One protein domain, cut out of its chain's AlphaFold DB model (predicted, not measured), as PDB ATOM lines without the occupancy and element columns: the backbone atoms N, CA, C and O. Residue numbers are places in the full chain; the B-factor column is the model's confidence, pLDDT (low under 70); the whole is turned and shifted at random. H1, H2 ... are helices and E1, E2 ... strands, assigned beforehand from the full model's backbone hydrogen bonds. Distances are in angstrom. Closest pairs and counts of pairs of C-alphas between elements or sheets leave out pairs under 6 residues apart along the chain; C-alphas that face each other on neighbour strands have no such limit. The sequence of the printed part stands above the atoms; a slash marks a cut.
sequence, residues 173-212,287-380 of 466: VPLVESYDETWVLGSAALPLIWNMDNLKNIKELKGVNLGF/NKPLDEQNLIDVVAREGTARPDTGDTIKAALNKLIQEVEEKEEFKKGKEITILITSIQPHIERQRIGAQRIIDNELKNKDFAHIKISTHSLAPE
ATOM      1  N   VAL A 173      25.029  38.315  13.023       88.25
ATOM      2  CA  VAL A 173      24.560  38.033  11.664       88.25
ATOM      3  C   VAL A 173      24.662  36.533  11.375       88.25
ATOM      4  O   VAL A 173      25.510  35.860  11.962       88.25
ATOM      5  N   PRO A 174      23.831  35.987  10.473       88.75
ATOM      6  CA  PRO A 174      23.993  34.643   9.955       88.75
ATOM      7  C   PRO A 174      25.392  34.453   9.367       88.75
ATOM      8  O   PRO A 174      25.884  35.315   8.644       88.75
ATOM      9  N   LEU A 175      26.006  33.310   9.670       85.56
ATOM     10  CA  LEU A 175      27.338  32.944   9.182       85.56
ATOM     11  C   LEU A 175      27.293  32.026   7.951       85.56
ATOM     12  O   LEU A 175      28.301  31.870   7.267       85.56
ATOM     13  N   VAL A 176      26.131  31.441   7.653       86.69
ATOM     14  CA  VAL A 176      25.892  30.567   6.497       86.69
ATOM     15  C   VAL A 176      24.641  31.004   5.732       86.69
ATOM     16  O   VAL A 176      23.760  31.664   6.285       86.69
ATOM     17  N   GLU A 177      24.572  30.621   4.457       86.69
ATOM     18  CA  GLU A 177      23.459  30.935   3.547       86.69
ATOM     19  C   GLU A 177      22.192  30.130   3.834       86.69
ATOM     20  O   GLU A 177      21.087  30.573   3.521       86.69
ATOM     21  N   SER A 178      22.348  28.944   4.421       91.38
ATOM     22  CA  SER A 178      21.247  28.036   4.708       91.38
ATOM     23  C   SER A 178      21.436  27.378   6.060       91.38
ATOM     24  O   SER A 178      22.499  26.834   6.342       91.38
ATOM     25  N   TYR A 179      20.367  27.400   6.843       94.75
ATOM     26  CA  TYR A 179      20.210  26.659   8.085       94.75
ATOM     27  C   TYR A 179      19.215  25.525   7.872       94.75
ATOM     28  O   TYR A 179      18.328  25.622   7.019       94.75
ATOM     29  N   ASP A 180      19.345  24.458   8.652       95.25
ATOM     30  CA  ASP A 180      18.331  23.405   8.704       95.25
ATOM     31  C   ASP A 180      17.149  23.849   9.583       95.25
ATOM     32  O   ASP A 180      15.991  23.551   9.286       95.25
ATOM     33  N   GLU A 181      17.435  24.621  10.634       96.56
ATOM     34  CA  GLU A 181      16.477  25.062  11.647       96.56
ATOM     35  C   GLU A 181      16.756  26.502  12.097       96.56
ATOM     36  O   GLU A 181      17.908  26.923  12.217       96.56
ATOM     37  N   THR A 182      15.704  27.233  12.457       96.25
ATOM     38  CA  THR A 182      15.802  28.503  13.187       96.25
ATOM     39  C   THR A 182      14.958  28.425  14.445       96.25
ATOM     40  O   THR A 182      13.750  28.225  14.361       96.25
ATOM     41  N   TRP A 183      15.563  28.598  15.618       96.31
ATOM     42  CA  TRP A 183      14.867  28.536  16.902       96.31
ATOM     43  C   TRP A 183      14.725  29.928  17.509       96.31
ATOM     44  O   TRP A 183      15.704  30.564  17.904       96.31
ATOM     45  N   VAL A 184      13.478  30.381  17.608       93.19
ATOM     46  CA  VAL A 184      13.083  31.649  18.220       93.19
ATOM     47  C   VAL A 184      12.793  31.409  19.692       93.19
ATOM     48  O   VAL A 184      11.803  30.760  20.039       93.19
ATOM     49  N   LEU A 185      13.666  31.910  20.564       87.62
ATOM     50  CA  LEU A 185      13.529  31.709  22.004       87.62
ATOM     51  C   LEU A 185      12.520  32.692  22.605       87.62
ATOM     52  O   LEU A 185      12.602  33.905  22.381       87.62
ATOM     53  N   GLY A 186      11.587  32.150  23.397       69.19
ATOM     54  CA  GLY A 186      10.520  32.876  24.079       69.19
ATOM     55  C   GLY A 186      11.034  34.129  24.780       69.19
ATOM     56  O   GLY A 186      11.843  34.068  25.707       69.19
ATOM     57  N   SER A 187      10.568  35.270  24.286       63.72
ATOM     58  CA  SER A 187      10.927  36.602  24.752       63.72
ATOM     59  C   SER A 187       9.644  37.392  25.011       63.72
ATOM     60  O   SER A 187       8.612  37.098  24.410       63.72
ATOM     61  N   ALA A 188       9.707  38.406  25.878       71.62
ATOM     62  CA  ALA A 188       8.599  39.345  26.072       71.62
ATOM     63  C   ALA A 188       8.155  39.975  24.733       71.62
ATOM     64  O   ALA A 188       8.919  39.989  23.764       71.62
ATOM     65  N   ALA A 189       6.943  40.537  24.684       74.31
ATOM     66  CA  ALA A 189       6.311  40.988  23.438       74.31
ATOM     67  C   ALA A 189       7.203  41.888  22.559       74.31
ATOM     68  O   ALA A 189       7.394  41.598  21.380       74.31
ATOM     69  N   LEU A 190       7.791  42.951  23.121       77.31
ATOM     70  CA  LEU A 190       8.652  43.879  22.370       77.31
ATOM     71  C   LEU A 190       9.912  43.207  21.783       77.31
ATOM     72  O   LEU A 190      10.113  43.292  20.572       77.31
ATOM     73  N   PRO A 191      10.735  42.500  22.583       79.75
ATOM     74  CA  PRO A 191      11.801  41.648  22.064       79.75
ATOM     75  C   PRO A 191      11.372  40.693  20.945       79.75
ATOM     76  O   PRO A 191      12.097  40.531  19.966       79.75
ATOM     77  N   LEU A 192      10.202  40.064  21.080       86.06
ATOM     78  CA  LEU A 192       9.713  39.112  20.093       86.06
ATOM     79  C   LEU A 192       9.355  39.795  18.766       86.06
ATOM     80  O   LEU A 192       9.724  39.272  17.718       86.06
ATOM     81  N   ILE A 193       8.730  40.978  18.807       86.12
ATOM     82  CA  ILE A 193       8.478  41.813  17.618       86.12
ATOM     83  C   ILE A 193       9.800  42.132  16.913       86.12
ATOM     84  O   ILE A 193       9.948  41.841  15.731       86.12
ATOM     85  N   TRP A 194      10.798  42.643  17.643       84.81
ATOM     86  CA  TRP A 194      12.104  42.967  17.057       84.81
ATOM     87  C   TRP A 194      12.793  41.750  16.437       84.81
ATOM     88  O   TRP A 194      13.395  41.857  15.369       84.81
ATOM     89  N   ASN A 195      12.691  40.582  17.077       86.62
ATOM     90  CA  ASN A 195      13.248  39.345  16.541       86.62
ATOM     91  C   ASN A 195      12.517  38.896  15.272       86.62
ATOM     92  O   ASN A 195      13.177  38.493  14.316       86.62
ATOM     93  N   MET A 196      11.184  38.978  15.235       88.69
ATOM     94  CA  MET A 196      10.400  38.611  14.052       88.69
ATOM     95  C   MET A 196      10.629  39.572  12.884       88.69
ATOM     96  O   MET A 196      10.832  39.110  11.763       88.69
ATOM     97  N   ASP A 197      10.701  40.877  13.140       87.69
ATOM     98  CA  ASP A 197      11.061  41.872  12.125       87.69
ATOM     99  C   ASP A 197      12.474  41.625  11.586       87.69
ATOM    100  O   ASP A 197      12.706  41.654  10.375       87.69
ATOM    101  N   ASN A 198      13.430  41.310  12.467       87.44
ATOM    102  CA  ASN A 198      14.785  40.963  12.050       87.44
ATOM    103  C   ASN A 198      14.797  39.689  11.189       87.44
ATOM    104  O   ASN A 198      15.389  39.691  10.113       87.44
ATOM    105  N   LEU A 199      14.097  38.625  11.602       89.25
ATOM    106  CA  LEU A 199      13.962  37.385  10.824       89.25
ATOM    107  C   LEU A 199      13.346  37.636   9.446       89.25
ATOM    108  O   LEU A 199      13.861  37.138   8.444       89.25
ATOM    109  N   LYS A 200      12.280  38.439   9.386       88.31
ATOM    110  CA  LYS A 200      11.640  38.840   8.133       88.31
ATOM    111  C   LYS A 200      12.629  39.552   7.218       88.31
ATOM    112  O   LYS A 200      12.782  39.154   6.066       88.31
ATOM    113  N   ASN A 201      13.379  40.519   7.745       85.19
ATOM    114  CA  ASN A 201      14.417  41.220   6.992       85.19
ATOM    115  C   ASN A 201      15.514  40.264   6.495       85.19
ATOM    116  O   ASN A 201      15.949  40.372   5.348       85.19
ATOM    117  N   ILE A 202      15.950  39.306   7.320       83.88
ATOM    118  CA  ILE A 202      16.956  38.305   6.933       83.88
ATOM    119  C   ILE A 202      16.448  37.455   5.759       83.88
ATOM    120  O   ILE A 202      17.173  37.244   4.784       83.88
ATOM    121  N   LYS A 203      15.194  37.010   5.834       84.62
ATOM    122  CA  LYS A 203      14.555  36.159   4.829       84.62
ATOM    123  C   LYS A 203      14.295  36.902   3.519       84.62
ATOM    124  O   LYS A 203      14.698  36.444   2.455       84.62
ATOM    125  N   GLU A 204      13.640  38.059   3.592       80.69
ATOM    126  CA  GLU A 204      13.128  38.783   2.423       80.69
ATOM    127  C   GLU A 204      14.205  39.620   1.726       80.69
ATOM    128  O   GLU A 204      14.283  39.659   0.496       80.69
ATOM    129  N   LEU A 205      15.058  40.298   2.497       69.00
ATOM    130  CA  LEU A 205      16.031  41.234   1.934       69.00
ATOM    131  C   LEU A 205      17.369  40.561   1.658       69.00
ATOM    132  O   LEU A 205      18.003  40.865   0.642       69.00
ATOM    133  N   LYS A 206      17.782  39.642   2.538       73.50
ATOM    134  CA  LYS A 206      19.146  39.096   2.542       73.50
ATOM    135  C   LYS A 206      19.253  37.691   1.953       73.50
ATOM    136  O   LYS A 206      20.371  37.273   1.672       73.50
ATOM    137  N   GLY A 207      18.124  37.019   1.704       78.25
ATOM    138  CA  GLY A 207      18.054  35.753   0.966       78.25
ATOM    139  C   GLY A 207      18.592  34.535   1.718       78.25
ATOM    140  O   GLY A 207      18.887  33.527   1.086       78.25
ATOM    141  N   VAL A 208      18.735  34.618   3.044       86.94
ATOM    142  CA  VAL A 208      19.185  33.484   3.864       86.94
ATOM    143  C   VAL A 208      18.036  32.494   4.022       86.94
ATOM    144  O   VAL A 208      16.927  32.874   4.410       86.94
ATOM    145  N   ASN A 209      18.305  31.216   3.765       91.25
ATOM    146  CA  ASN A 209      17.363  30.149   4.058       91.25
ATOM    147  C   ASN A 209      17.395  29.829   5.559       91.25
ATOM    148  O   ASN A 209      18.382  29.315   6.079       91.25
ATOM    149  N   LEU A 210      16.302  30.139   6.251       91.94
ATOM    150  CA  LEU A 210      16.157  29.937   7.694       91.94
ATOM    151  C   LEU A 210      15.786  28.495   8.076       91.94
ATOM    152  O   LEU A 210      15.682  28.191   9.265       91.94
ATOM    153  N   GLY A 211      15.580  27.613   7.096       93.44
ATOM    154  CA  GLY A 211      15.155  26.243   7.349       93.44
ATOM    155  C   GLY A 211      13.779  26.188   8.009       93.44
ATOM    156  O   GLY A 211      12.893  26.997   7.712       93.44
ATOM    157  N   PHE A 212      13.585  25.218   8.901       94.62
ATOM    158  CA  PHE A 212      12.351  25.100   9.669       94.62
ATOM    159  C   PHE A 212      12.363  26.052  10.879       94.62
ATOM    160  O   PHE A 212      13.221  25.970  11.755       94.62
ATOM    161  N   ASN A 287       1.852  38.602   8.068       91.94
ATOM    162  CA  ASN A 287       0.523  38.641   7.449       91.94
ATOM    163  C   ASN A 287      -0.033  37.243   7.095       91.94
ATOM    164  O   ASN A 287      -0.685  37.052   6.067       91.94
ATOM    165  N   LYS A 288       0.262  36.244   7.936       93.12
ATOM    166  CA  LYS A 288      -0.225  34.859   7.822       93.12
ATOM    167  C   LYS A 288      -0.219  34.167   9.193       93.12
ATOM    168  O   LYS A 288       0.618  34.516  10.024       93.12
ATOM    169  N   PRO A 289      -1.101  33.187   9.448       93.50
ATOM    170  CA  PRO A 289      -1.079  32.452  10.708       93.50
ATOM    171  C   PRO A 289       0.215  31.639  10.863       93.50
ATOM    172  O   PRO A 289       0.822  31.216   9.877       93.50
ATOM    173  N   LEU A 290       0.623  31.421  12.115       93.12
ATOM    174  CA  LEU A 290       1.700  30.494  12.454       93.12
ATOM    175  C   LEU A 290       1.173  29.056  12.403       93.12
ATOM    176  O   LEU A 290       0.175  28.744  13.055       93.12
ATOM    177  N   ASP A 291       1.859  28.175  11.677       93.31
ATOM    178  CA  ASP A 291       1.511  26.755  11.658       93.31
ATOM    179  C   ASP A 291       1.807  26.111  13.023       93.31
ATOM    180  O   ASP A 291       2.882  26.294  13.593       93.31
ATOM    181  N   GLU A 292       0.892  25.289  13.544       90.31
ATOM    182  CA  GLU A 292       1.056  24.657  14.868       90.31
ATOM    183  C   GLU A 292       2.313  23.776  14.960       90.31
ATOM    184  O   GLU A 292       2.900  23.619  16.027       90.31
ATOM    185  N   GLN A 293       2.780  23.222  13.837       90.88
ATOM    186  CA  GLN A 293       4.018  22.439  13.796       90.88
ATOM    187  C   GLN A 293       5.275  23.274  14.102       90.88
ATOM    188  O   GLN A 293       6.274  22.710  14.564       90.88
ATOM    189  N   ASN A 294       5.220  24.588  13.874       93.38
ATOM    190  CA  ASN A 294       6.297  25.534  14.146       93.38
ATOM    191  C   ASN A 294       6.312  25.970  15.618       93.38
ATOM    192  O   ASN A 294       7.273  26.595  16.050       93.38
ATOM    193  N   LEU A 295       5.290  25.643  16.413       93.19
ATOM    194  CA  LEU A 295       5.215  26.021  17.819       93.19
ATOM    195  C   LEU A 295       5.627  24.856  18.732       93.19
ATOM    196  O   LEU A 295       5.090  23.752  18.653       93.19
ATOM    197  N   ILE A 296       6.565  25.119  19.638       92.56
ATOM    198  CA  ILE A 296       6.904  24.248  20.765       92.56
ATOM    199  C   ILE A 296       6.348  24.914  22.020       92.56
ATOM    200  O   ILE A 296       6.941  25.865  22.517       92.56
ATOM    201  N   ASP A 297       5.210  24.423  22.512       89.50
ATOM    202  CA  ASP A 297       4.547  24.945  23.712       89.50
ATOM    203  C   ASP A 297       4.644  23.934  24.864       89.50
ATOM    204  O   ASP A 297       3.870  22.975  24.953       89.50
ATOM    205  N   VAL A 298       5.652  24.101  25.726       87.94
ATOM    206  CA  VAL A 298       5.912  23.157  26.822       87.94
ATOM    207  C   VAL A 298       4.987  23.446  27.998       87.94
ATOM    208  O   VAL A 298       5.023  24.522  28.595       87.94
ATOM    209  N   VAL A 299       4.174  22.459  28.370       82.81
ATOM    210  CA  VAL A 299       3.239  22.560  29.496       82.81
ATOM    211  C   VAL A 299       3.923  22.153  30.801       82.81
ATOM    212  O   VAL A 299       4.594  21.123  30.860       82.81
ATOM    213  N   ALA A 300       3.720  22.940  31.861       71.69
ATOM    214  CA  ALA A 300       4.109  22.542  33.211       71.69
ATOM    215  C   ALA A 300       3.367  21.256  33.603       71.69
ATOM    216  O   ALA A 300       2.144  21.182  33.461       71.69
ATOM    217  N   ARG A 301       4.078  20.249  34.115       69.00
ATOM    218  CA  ARG A 301       3.414  19.098  34.731       69.00
ATOM    219  C   ARG A 301       2.890  19.517  36.103       69.00
ATOM    220  O   ARG A 301       3.467  20.375  36.772       69.00
ATOM    221  N   GLU A 302       1.771  18.938  36.519       60.91
ATOM    222  CA  GLU A 302       1.226  19.206  37.848       60.91
ATOM    223  C   GLU A 302       2.264  18.837  38.922       60.91
ATOM    224  O   GLU A 302       2.887  17.777  38.859       60.91
ATOM    225  N   GLY A 303       2.509  19.748  39.867       62.62
ATOM    226  CA  GLY A 303       3.520  19.577  40.915       62.62
ATOM    227  C   GLY A 303       4.975  19.840  40.500       62.62
ATOM    228  O   GLY A 303       5.857  19.711  41.346       62.62
ATOM    229  N   THR A 304       5.261  20.227  39.249       69.94
ATOM    230  CA  THR A 304       6.625  20.592  38.821       69.94
ATOM    231  C   THR A 304       6.831  22.101  38.743       69.94
ATOM    232  O   THR A 304       5.881  22.879  38.628       69.94
ATOM    233  N   ALA A 305       8.098  22.523  38.763       67.44
ATOM    234  CA  ALA A 305       8.464  23.898  38.449       67.44
ATOM    235  C   ALA A 305       7.973  24.295  37.043       67.44
ATOM    236  O   ALA A 305       7.710  23.448  36.182       67.44
ATOM    237  N   ARG A 306       7.828  25.606  36.829       68.50
ATOM    238  CA  ARG A 306       7.457  26.171  35.526       68.50
ATOM    239  C   ARG A 306       8.529  25.793  34.486       68.50
ATOM    240  O   ARG A 306       9.702  25.934  34.822       68.50
ATOM    241  N   PRO A 307       8.147  25.398  33.254       78.00
ATOM    242  CA  PRO A 307       9.104  25.090  32.198       78.00
ATOM    243  C   PRO A 307      10.039  26.263  31.956       78.00
ATOM    244  O   PRO A 307       9.556  27.397  31.891       78.00
ATOM    245  N   ASP A 308      11.334  26.017  31.823       81.12
ATOM    246  CA  ASP A 308      12.333  27.037  31.514       81.12
ATOM    247  C   ASP A 308      12.797  26.981  30.046       81.12
ATOM    248  O   ASP A 308      12.304  26.199  29.229       81.12
ATOM    249  N   THR A 309      13.734  27.859  29.672       83.75
ATOM    250  CA  THR A 309      14.305  27.868  28.315       83.75
ATOM    251  C   THR A 309      14.929  26.516  27.960       83.75
ATOM    252  O   THR A 309      14.807  26.071  26.819       83.75
ATOM    253  N   GLY A 310      15.550  25.834  28.923       88.38
ATOM    254  CA  GLY A 310      16.139  24.523  28.708       88.38
ATOM    255  C   GLY A 310      15.100  23.447  28.407       88.38
ATOM    256  O   GLY A 310      15.312  22.647  27.498       88.38
ATOM    257  N   ASP A 311      13.948  23.472  29.079       89.75
ATOM    258  CA  ASP A 311      12.838  22.557  28.783       89.75
ATOM    259  C   ASP A 311      12.315  22.733  27.351       89.75
ATOM    260  O   ASP A 311      12.093  21.749  26.637       89.75
ATOM    261  N   THR A 312      12.172  23.982  26.891       91.81
ATOM    262  CA  THR A 312      11.737  24.265  25.510       91.81
ATOM    263  C   THR A 312      12.758  23.811  24.465       91.81
ATOM    264  O   THR A 312      12.371  23.254  23.438       91.81
ATOM    265  N   ILE A 313      14.058  23.956  24.752       94.56
ATOM    266  CA  ILE A 313      15.150  23.466  23.898       94.56
ATOM    267  C   ILE A 313      15.130  21.939  23.815       94.56
ATOM    268  O   ILE A 313      15.214  21.387  22.722       94.56
ATOM    269  N   LYS A 314      14.962  21.239  24.945       93.88
ATOM    270  CA  LYS A 314      14.851  19.771  24.964       93.88
ATOM    271  C   LYS A 314      13.654  19.285  24.156       93.88
ATOM    272  O   LYS A 314      13.766  18.307  23.422       93.88
ATOM    273  N   ALA A 315      12.511  19.959  24.274       93.00
ATOM    274  CA  ALA A 315      11.318  19.624  23.508       93.00
ATOM    275  C   ALA A 315      11.523  19.838  21.998       93.00
ATOM    276  O   ALA A 315      11.195  18.948  21.212       93.00
ATOM    277  N   ALA A 316      12.119  20.968  21.599       95.25
ATOM    278  CA  ALA A 316      12.464  21.246  20.206       95.25
ATOM    279  C   ALA A 316      13.453  20.211  19.647       95.25
ATOM    280  O   ALA A 316      13.228  19.668  18.568       95.25
ATOM    281  N   LEU A 317      14.493  19.872  20.414       95.81
ATOM    282  CA  LEU A 317      15.482  18.866  20.041       95.81
ATOM    283  C   LEU A 317      14.867  17.475  19.885       95.81
ATOM    284  O   LEU A 317      15.153  16.798  18.907       95.81
ATOM    285  N   ASN A 318      14.009  17.043  20.813       92.44
ATOM    286  CA  ASN A 318      13.334  15.747  20.703       92.44
ATOM    287  C   ASN A 318      12.515  15.655  19.413       92.44
ATOM    288  O   ASN A 318      12.540  14.627  18.744       92.44
ATOM    289  N   LYS A 319      11.814  16.738  19.061       93.12
ATOM    290  CA  LYS A 319      11.037  16.806  17.824       93.12
ATOM    291  C   LYS A 319      11.945  16.773  16.590       93.12
ATOM    292  O   LYS A 319      11.697  15.988  15.684       93.12
ATOM    293  N   LEU A 320      13.028  17.550  16.593       93.81
ATOM    294  CA  LEU A 320      14.033  17.530  15.530       93.81
ATOM    295  C   LEU A 320      14.629  16.126  15.341       93.81
ATOM    296  O   LEU A 320      14.664  15.639  14.219       93.81
ATOM    297  N   ILE A 321      15.044  15.458  16.423       91.19
ATOM    298  CA  ILE A 321      15.614  14.101  16.376       91.19
ATOM    299  C   ILE A 321      14.619  13.124  15.744       91.19
ATOM    300  O   ILE A 321      14.986  12.427  14.805       91.19
ATOM    301  N   GLN A 322      13.352  13.134  16.175       88.69
ATOM    302  CA  GLN A 322      12.305  12.290  15.582       88.69
ATOM    303  C   GLN A 322      12.147  12.515  14.069       88.69
ATOM    304  O   GLN A 322      11.870  11.578  13.327       88.69
ATOM    305  N   GLU A 323      12.344  13.745  13.593       88.69
ATOM    306  CA  GLU A 323      12.225  14.104  12.177       88.69
ATOM    307  C   GLU A 323      13.479  13.769  11.340       88.69
ATOM    308  O   GLU A 323      13.409  13.789  10.102       88.69
ATOM    309  N   VAL A 324      14.634  13.503  11.967       88.75
ATOM    310  CA  VAL A 324      15.920  13.283  11.268       88.75
ATOM    311  C   VAL A 324      16.540  11.909  11.495       88.75
ATOM    312  O   VAL A 324      17.317  11.471  10.653       88.75
ATOM    313  N   GLU A 325      16.188  11.203  12.568       82.44
ATOM    314  CA  GLU A 325      16.758   9.897  12.924       82.44
ATOM    315  C   GLU A 325      16.567   8.853  11.810       82.44
ATOM    316  O   GLU A 325      17.452   8.038  11.533       82.44
ATOM    317  N   GLU A 326      15.438   8.902  11.104       79.75
ATOM    318  CA  GLU A 326      15.138   7.975  10.009       79.75
ATOM    319  C   GLU A 326      15.810   8.363   8.679       79.75
ATOM    320  O   GLU A 326      15.870   7.551   7.752       79.75
ATOM    321  N   LYS A 327      16.360   9.579   8.568       84.75
ATOM    322  CA  LYS A 327      16.937  10.107   7.325       84.75
ATOM    323  C   LYS A 327      18.405   9.694   7.169       84.75
ATOM    324  O   LYS A 327      19.277  10.036   7.966       84.75
ATOM    325  N   GLU A 328      18.692   9.014   6.062       82.00
ATOM    326  CA  GLU A 328      20.003   8.420   5.754       82.00
ATOM    327  C   GLU A 328      21.167   9.432   5.719       82.00
ATOM    328  O   GLU A 328      22.305   9.090   6.037       82.00
ATOM    329  N   GLU A 329      20.909  10.689   5.350       83.38
ATOM    330  CA  GLU A 329      21.938  11.737   5.289       83.38
ATOM    331  C   GLU A 329      22.546  12.074   6.661       83.38
ATOM    332  O   GLU A 329      23.753  12.300   6.756       83.38
ATOM    333  N   PHE A 330      21.754  12.029   7.734       80.94
ATOM    334  CA  PHE A 330      22.234  12.325   9.088       80.94
ATOM    335  C   PHE A 330      22.948  11.126   9.713       80.94
ATOM    336  O   PHE A 330      23.947  11.303  10.407       80.94
ATOM    337  N   LYS A 331      22.555   9.896   9.348       76.38
ATOM    338  CA  LYS A 331      23.323   8.679   9.676       76.38
ATOM    339  C   LYS A 331      24.722   8.689   9.056       76.38
ATOM    340  O   LYS A 331      25.655   8.126   9.619       76.38
ATOM    341  N   LYS A 332      24.881   9.369   7.915       81.00
ATOM    342  CA  LYS A 332      26.168   9.582   7.231       81.00
ATOM    343  C   LYS A 332      26.958  10.779   7.768       81.00
ATOM    344  O   LYS A 332      27.995  11.122   7.205       81.00
ATOM    345  N   GLY A 333      26.503  11.392   8.862       80.31
ATOM    346  CA  GLY A 333      27.225  12.447   9.566       80.31
ATOM    347  C   GLY A 333      27.020  13.853   9.005       80.31
ATOM    348  O   GLY A 333      27.863  14.712   9.274       80.31
ATOM    349  N   LYS A 334      25.938  14.104   8.245       87.56
ATOM    350  CA  LYS A 334      25.509  15.477   7.931       87.56
ATOM    351  C   LYS A 334      25.313  16.246   9.241       87.56
ATOM    352  O   LYS A 334      24.635  15.773  10.150       87.56
ATOM    353  N   GLU A 335      25.925  17.419   9.319       92.94
ATOM    354  CA  GLU A 335      25.752  18.338  10.437       92.94
ATOM    355  C   GLU A 335      24.456  19.132  10.265       92.94
ATOM    356  O   GLU A 335      24.165  19.614   9.172       92.94
ATOM    357  N   ILE A 336      23.685  19.240  11.345       95.19
ATOM    358  CA  ILE A 336      22.500  20.089  11.427       95.19
ATOM    359  C   ILE A 336      22.937  21.454  11.943       95.19
ATOM    360  O   ILE A 336      23.536  21.562  13.013       95.19
ATOM    361  N   THR A 337      22.589  22.498  11.207       96.12
ATOM    362  CA  THR A 337      22.886  23.882  11.578       96.12
ATOM    363  C   THR A 337      21.625  24.579  12.077       96.12
ATOM    364  O   THR A 337      20.620  24.669  11.369       96.12
ATOM    365  N   ILE A 338      21.673  25.082  13.312       97.69
ATOM    366  CA  ILE A 338      20.545  25.737  13.981       97.69
ATOM    367  C   ILE A 338      20.866  27.213  14.214       97.69
ATOM    368  O   ILE A 338      21.834  27.551  14.897       97.69
ATOM    369  N   LEU A 339      20.023  28.109  13.707       96.12
ATOM    370  CA  LEU A 339      20.092  29.532  14.022       96.12
ATOM    371  C   LEU A 339      19.260  29.840  15.269       96.12
ATOM    372  O   LEU A 339      18.033  29.844  15.224       96.12
ATOM    373  N   ILE A 340      19.911  30.133  16.389       95.56
ATOM    374  CA  ILE A 340      19.246  30.624  17.598       95.56
ATOM    375  C   ILE A 340      19.023  32.127  17.449       95.56
ATOM    376  O   ILE A 340      19.967  32.864  17.165       95.56
ATOM    377  N   THR A 341      17.797  32.597  17.673       92.62
ATOM    378  CA  THR A 341      17.467  34.026  17.615       92.62
ATOM    379  C   THR A 341      16.808  34.524  18.896       92.62
ATOM    380  O   THR A 341      15.959  33.857  19.496       92.62
ATOM    381  N   SER A 342      17.274  35.693  19.330       90.38
ATOM    382  CA  SER A 342      16.913  36.377  20.569       90.38
ATOM    383  C   SER A 342      17.458  37.812  20.538       90.38
ATOM    384  O   SER A 342      18.038  38.254  19.547       90.38
ATOM    385  N   ILE A 343      17.314  38.538  21.643       87.12
ATOM    386  CA  ILE A 343      17.823  39.902  21.796       87.12
ATOM    387  C   ILE A 343      19.204  39.942  22.454       87.12
ATOM    388  O   ILE A 343      19.579  39.070  23.244       87.12
ATOM    389  N   GLN A 344      19.930  41.027  22.195       88.50
ATOM    390  CA  GLN A 344      21.089  41.393  22.998       88.50
ATOM    391  C   GLN A 344      20.674  41.908  24.386       88.50
ATOM    392  O   GLN A 344      19.618  42.532  24.515       88.50
ATOM    393  N   PRO A 345      21.491  41.687  25.433       88.25
ATOM    394  CA  PRO A 345      22.780  40.972  25.428       88.25
ATOM    395  C   PRO A 345      22.674  39.432  25.527       88.25
ATOM    396  O   PRO A 345      23.678  38.729  25.474       88.25
ATOM    397  N   HIS A 346      21.461  38.888  25.660       87.75
ATOM    398  CA  HIS A 346      21.213  37.508  26.102       87.75
ATOM    399  C   HIS A 346      21.586  36.409  25.102       87.75
ATOM    400  O   HIS A 346      21.779  35.256  25.508       87.75
ATOM    401  N   ILE A 347      21.635  36.734  23.810       90.88
ATOM    402  CA  ILE A 347      21.703  35.752  22.723       90.88
ATOM    403  C   ILE A 347      22.912  34.814  22.818       90.88
ATOM    404  O   ILE A 347      22.756  33.608  22.632       90.88
ATOM    405  N   GLU A 348      24.105  35.326  23.127       90.69
ATOM    406  CA  GLU A 348      25.321  34.501  23.114       90.69
ATOM    407  C   GLU A 348      25.273  33.457  24.230       90.69
ATOM    408  O   GLU A 348      25.523  32.270  24.019       90.69
ATOM    409  N   ARG A 349      24.837  33.889  25.417       88.62
ATOM    410  CA  ARG A 349      24.612  33.006  26.556       88.62
ATOM    411  C   ARG A 349      23.556  31.948  26.247       88.62
ATOM    412  O   ARG A 349      23.745  30.777  26.566       88.62
ATOM    413  N   GLN A 350      22.442  32.349  25.639       90.50
ATOM    414  CA  GLN A 350      21.367  31.428  25.277       90.50
ATOM    415  C   GLN A 350      21.817  30.405  24.230       90.50
ATOM    416  O   GLN A 350      21.472  29.233  24.364       90.50
ATOM    417  N   ARG A 351      22.635  30.805  23.248       93.56
ATOM    418  CA  ARG A 351      23.243  29.895  22.268       93.56
ATOM    419  C   ARG A 351      24.165  28.879  22.943       93.56
ATOM    420  O   ARG A 351      24.020  27.686  22.699       93.56
ATOM    421  N   ILE A 352      25.070  29.322  23.822       91.38
ATOM    422  CA  ILE A 352      25.971  28.423  24.569       91.38
ATOM    423  C   ILE A 352      25.166  27.438  25.424       91.38
ATOM    424  O   ILE A 352      25.425  26.235  25.390       91.38
ATOM    425  N   GLY A 353      24.164  27.936  26.154       90.06
ATOM    426  CA  GLY A 353      23.272  27.103  26.959       90.06
ATOM    427  C   GLY A 353      22.505  26.083  26.113       90.06
ATOM    428  O   GLY A 353      22.422  24.918  26.498       90.06
ATOM    429  N   ALA A 354      22.006  26.491  24.942       93.50
ATOM    430  CA  ALA A 354      21.335  25.601  24.001       93.50
ATOM    431  C   ALA A 354      22.269  24.515  23.470       93.50
ATOM    432  O   ALA A 354      21.909  23.343  23.539       93.50
ATOM    433  N   GLN A 355      23.480  24.876  23.028       94.44
ATOM    434  CA  GLN A 355      24.477  23.905  22.575       94.44
ATOM    435  C   GLN A 355      24.782  22.875  23.664       94.44
ATOM    436  O   GLN A 355      24.732  21.683  23.395       94.44
ATOM    437  N   ARG A 356      25.016  23.311  24.909       91.38
ATOM    438  CA  ARG A 356      25.292  22.390  26.023       91.38
ATOM    439  C   ARG A 356      24.138  21.417  26.265       91.38
ATOM    440  O   ARG A 356      24.368  20.235  26.500       91.38
ATOM    441  N   ILE A 357      22.897  21.903  26.231       92.38
ATOM    442  CA  ILE A 357      21.718  21.041  26.391       92.38
ATOM    443  C   ILE A 357      21.641  20.035  25.244       92.38
ATOM    444  O   ILE A 357      21.427  18.853  25.504       92.38
ATOM    445  N   ILE A 358      21.854  20.480  24.005       94.50
ATOM    446  CA  ILE A 358      21.873  19.609  22.829       94.50
ATOM    447  C   ILE A 358      22.942  18.527  22.976       94.50
ATOM    448  O   ILE A 358      22.620  17.344  22.894       94.50
ATOM    449  N   ASP A 359      24.180  18.912  23.279       91.81
ATOM    450  CA  ASP A 359      25.304  17.990  23.433       91.81
ATOM    451  C   ASP A 359      25.025  16.937  24.517       91.81
ATOM    452  O   ASP A 359      25.299  15.750  24.326       91.81
ATOM    453  N   ASN A 360      24.441  17.347  25.646       89.56
ATOM    454  CA  ASN A 360      24.124  16.444  26.750       89.56
ATOM    455  C   ASN A 360      22.979  15.482  26.414       89.56
ATOM    456  O   ASN A 360      23.056  14.296  26.733       89.56
ATOM    457  N   GLU A 361      21.931  15.953  25.742       91.31
ATOM    458  CA  GLU A 361      20.819  15.094  25.328       91.31
ATOM    459  C   GLU A 361      21.236  14.101  24.229       91.31
ATOM    460  O   GLU A 361      20.804  12.950  24.269       91.31
ATOM    461  N   LEU A 362      22.104  14.505  23.292       90.19
ATOM    462  CA  LEU A 362      22.634  13.615  22.250       90.19
ATOM    463  C   LEU A 362      23.537  12.518  22.833       90.19
ATOM    464  O   LEU A 362      23.440  11.364  22.411       90.19
ATOM    465  N   LYS A 363      24.368  12.848  23.834       87.31
ATOM    466  CA  LYS A 363      25.188  11.863  24.564       87.31
ATOM    467  C   LYS A 363      24.334  10.844  25.323       87.31
ATOM    468  O   LYS A 363      24.666   9.666  25.324       87.31
ATOM    469  N   ASN A 364      23.245  11.282  25.957       80.19
ATOM    470  CA  ASN A 364      22.433  10.433  26.837       80.19
ATOM    471  C   ASN A 364      21.491   9.463  26.104       80.19
ATOM    472  O   ASN A 364      20.964   8.550  26.735       80.19
ATOM    473  N   LYS A 365      21.223   9.680  24.813       73.75
ATOM    474  CA  LYS A 365      20.185   8.959  24.051       73.75
ATOM    475  C   LYS A 365      20.732   8.126  22.885       73.75
ATOM    476  O   LYS A 365      19.998   7.859  21.945       73.75
ATOM    477  N   ASP A 366      22.017   7.772  22.903       72.56
ATOM    478  CA  ASP A 366      22.706   7.056  21.810       72.56
ATOM    479  C   ASP A 366      22.675   7.778  20.439       72.56
ATOM    480  O   ASP A 366      23.040   7.223  19.399       72.56
ATOM    481  N   PHE A 367      22.350   9.076  20.430       80.25
ATOM    482  CA  PHE A 367      22.365   9.938  19.242       80.25
ATOM    483  C   PHE A 367      23.701  10.657  19.036       80.25
ATOM    484  O   PHE A 367      23.775  11.628  18.289       80.25
ATOM    485  N   ALA A 368      24.786  10.163  19.641       79.38
ATOM    486  CA  ALA A 368      26.122  10.759  19.544       79.38
ATOM    487  C   ALA A 368      26.680  10.828  18.105       79.38
ATOM    488  O   ALA A 368      27.666  11.518  17.852       79.38
ATOM    489  N   HIS A 369      26.067  10.109  17.160       82.62
ATOM    490  CA  HIS A 369      26.403  10.157  15.738       82.62
ATOM    491  C   HIS A 369      25.821  11.387  15.015       82.62
ATOM    492  O   HIS A 369      26.347  11.776  13.971       82.62
ATOM    493  N   ILE A 370      24.768  12.007  15.559       87.94
ATOM    494  CA  ILE A 370      24.179  13.240  15.029       87.94
ATOM    495  C   ILE A 370      25.045  14.417  15.477       87.94
ATOM    496  O   ILE A 370      25.354  14.566  16.659       87.94
ATOM    497  N   LYS A 371      25.422  15.279  14.529       90.94
ATOM    498  CA  LYS A 371      26.161  16.515  14.805       90.94
ATOM    499  C   LYS A 371      25.229  17.703  14.666       90.94
ATOM    500  O   LYS A 371      24.555  17.825  13.647       90.94
ATOM    501  N   ILE A 372      25.210  18.570  15.672       95.06
ATOM    502  CA  ILE A 372      24.406  19.791  15.670       95.06
ATOM    503  C   ILE A 372      25.289  20.964  16.088       95.06
ATOM    504  O   ILE A 372      25.915  20.909  17.148       95.06
ATOM    505  N   SER A 373      25.292  22.031  15.295       95.62
ATOM    506  CA  SER A 373      25.894  23.313  15.658       95.62
ATOM    507  C   SER A 373      24.852  24.414  15.747       95.62
ATOM    508  O   SER A 373      23.872  24.465  15.003       95.62
ATOM    509  N   THR A 374      25.076  25.319  16.695       96.38
ATOM    510  CA  THR A 374      24.222  26.479  16.937       96.38
ATOM    511  C   THR A 374      24.953  27.769  16.582       96.38
ATOM    512  O   THR A 374      26.086  27.994  17.014       96.38
ATOM    513  N   HIS A 375      24.285  28.653  15.845       95.00
ATOM    514  CA  HIS A 375      24.716  30.026  15.570       95.00
ATOM    515  C   HIS A 375      23.757  31.026  16.223       95.00
ATOM    516  O   HIS A 375      22.648  30.671  16.612       95.00
ATOM    517  N   SER A 376      24.181  32.283  16.348       93.50
ATOM    518  CA  SER A 376      23.383  33.357  16.946       93.50
ATOM    519  C   SER A 376      22.933  34.376  15.908       93.50
ATOM    520  O   SER A 376      23.729  34.835  15.093       93.50
ATOM    521  N   LEU A 377      21.679  34.804  16.016       91.62
ATOM    522  CA  LEU A 377      21.117  35.962  15.332       91.62
ATOM    523  C   LEU A 377      20.541  36.916  16.379       91.62
ATOM    524  O   LEU A 377      19.743  36.507  17.219       91.62
ATOM    525  N   ALA A 378      20.928  38.186  16.315       90.31
ATOM    526  CA  ALA A 378      20.341  39.228  17.150       90.31
ATOM    527  C   ALA A 378      20.573  40.609  16.530       90.31
ATOM    528  O   ALA A 378      21.661  40.855  15.995       90.31
ATOM    529  N   PRO A 379      19.599  41.529  16.617       86.50
ATOM    530  CA  PRO A 379      19.838  42.924  16.277       86.50
ATOM    531  C   PRO A 379      20.833  43.567  17.258       86.50
ATOM    532  O   PRO A 379      20.999  43.109  18.391       86.50
ATOM    533  N   GLU A 380      21.492  44.642  16.823       86.44
ATOM    534  CA  GLU A 380      22.304  45.476  17.714       86.44
ATOM    535  C   GLU A 380      21.422  46.108  18.798       86.44
ATOM    536  O   GLU A 380      20.298  46.547  18.531       86.44
TER     537      GLU A 380
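What this domain is: This is residues 173 to 212 and 287 to 380 of the 466 residues of an uncharacterized protein of endosymbiont of Acanthamoeba sp. UWC8 (UniProt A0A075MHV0). A small, strongly twisted sheet of three parallel strands, E1, E3 and E4, forms the core, and the long helix H4 covers one face of it slantwise. H2 packs on H4 and reaches the sheet mainly at E1, H1 packs by the last residues of E1 and E3, and E2 lies outside the sheet, packed on H2; residues 287 to 292 stick out. The printed part has 134 residues with four named helices and four named strands, in the order E1 H1 E2 H2 H3 E3 H4 E4, and its class is mixed, helices and strands. It is compact, with a radius of gyration of the C-alphas of 15.1 A and spans of 41 by 38 by 29 A.

How they stand to each other: The sheet runs E1, residues 181 to 185, E3, residues 335 to 341, and E4, residues 371 to 377; E1 and E4 are edge strands. E1 and E3 are parallel at 30 degrees, with N 183 and O 339 within hydrogen-bond range at 2.8 A. E3 and E4 are parallel at 25 degrees, with N 338 and O 373 at 2.8 A and N 373 and O 336 at 2.9 A. H4, residues 347 to 364, is on the sheet, with a height over the sheet of 7.8 A, and it lies over E3; its closest C-alphas to E4 are those of Gln 355 and Thr 374, 6.2 A apart. E3, H4 and E4 form a strand-helix-strand unit, two parallel neighbour strands joined through a helix, with a right-handed crossover. H2, residues 309 to 324, touches H4 with residues 310 to 317 alone, at a steep tilt of 54 degrees, the same way; the closest C-alphas are those of Ile 313 and Ala 354, 6.5 A. H1, residues 189 to 204, is on the sheet, and its closest C-alphas to E3 are those of Asn 195 and Thr 341, 6.9 A. With H2 and H4 on one face and H1 on the other, there are three layers, helices on both faces of a sheet. E2, residues 295 to 298, pairs with no named strand; its closest C-alphas to H2 are those of Val 298 and Thr 312, 6.1 A. H3, residues 328 to 331, is only just not on the sheet, with 4 pairs of C-alphas within 10 A. Every O i to N i+4 pair is within hydrogen-bond range in H1, H2 and H4; H3 is too short for such a pair.

Where its parts are: E1 begins at C-alpha 181, (16.477, 25.062, 11.647), and is 12.7 A long. H1 measures 22.2 A, E2 9.5 A, H2 22.5 A and H3 5.1 A. E3 measures 19.1 A, and H4 25.7 A from C-alpha 347 at (21.703, 35.752, 22.723). E4, 20.1 A, ends at C-alpha 377, (21.117, 35.962, 15.332).

The domain as a whole: The C-alphas of Leu 205 and Gly 303, the two farthest apart, are 46.3 A apart. Residues 213 to 286 are not printed, and C-alphas 212 and 287 are 18.1 A apart across the cut. Of the links that are printed whole, none is long. The mean pLDDT of the printed part is 87.0; residues 186 to 187, 205 and 301 to 306 are under 70.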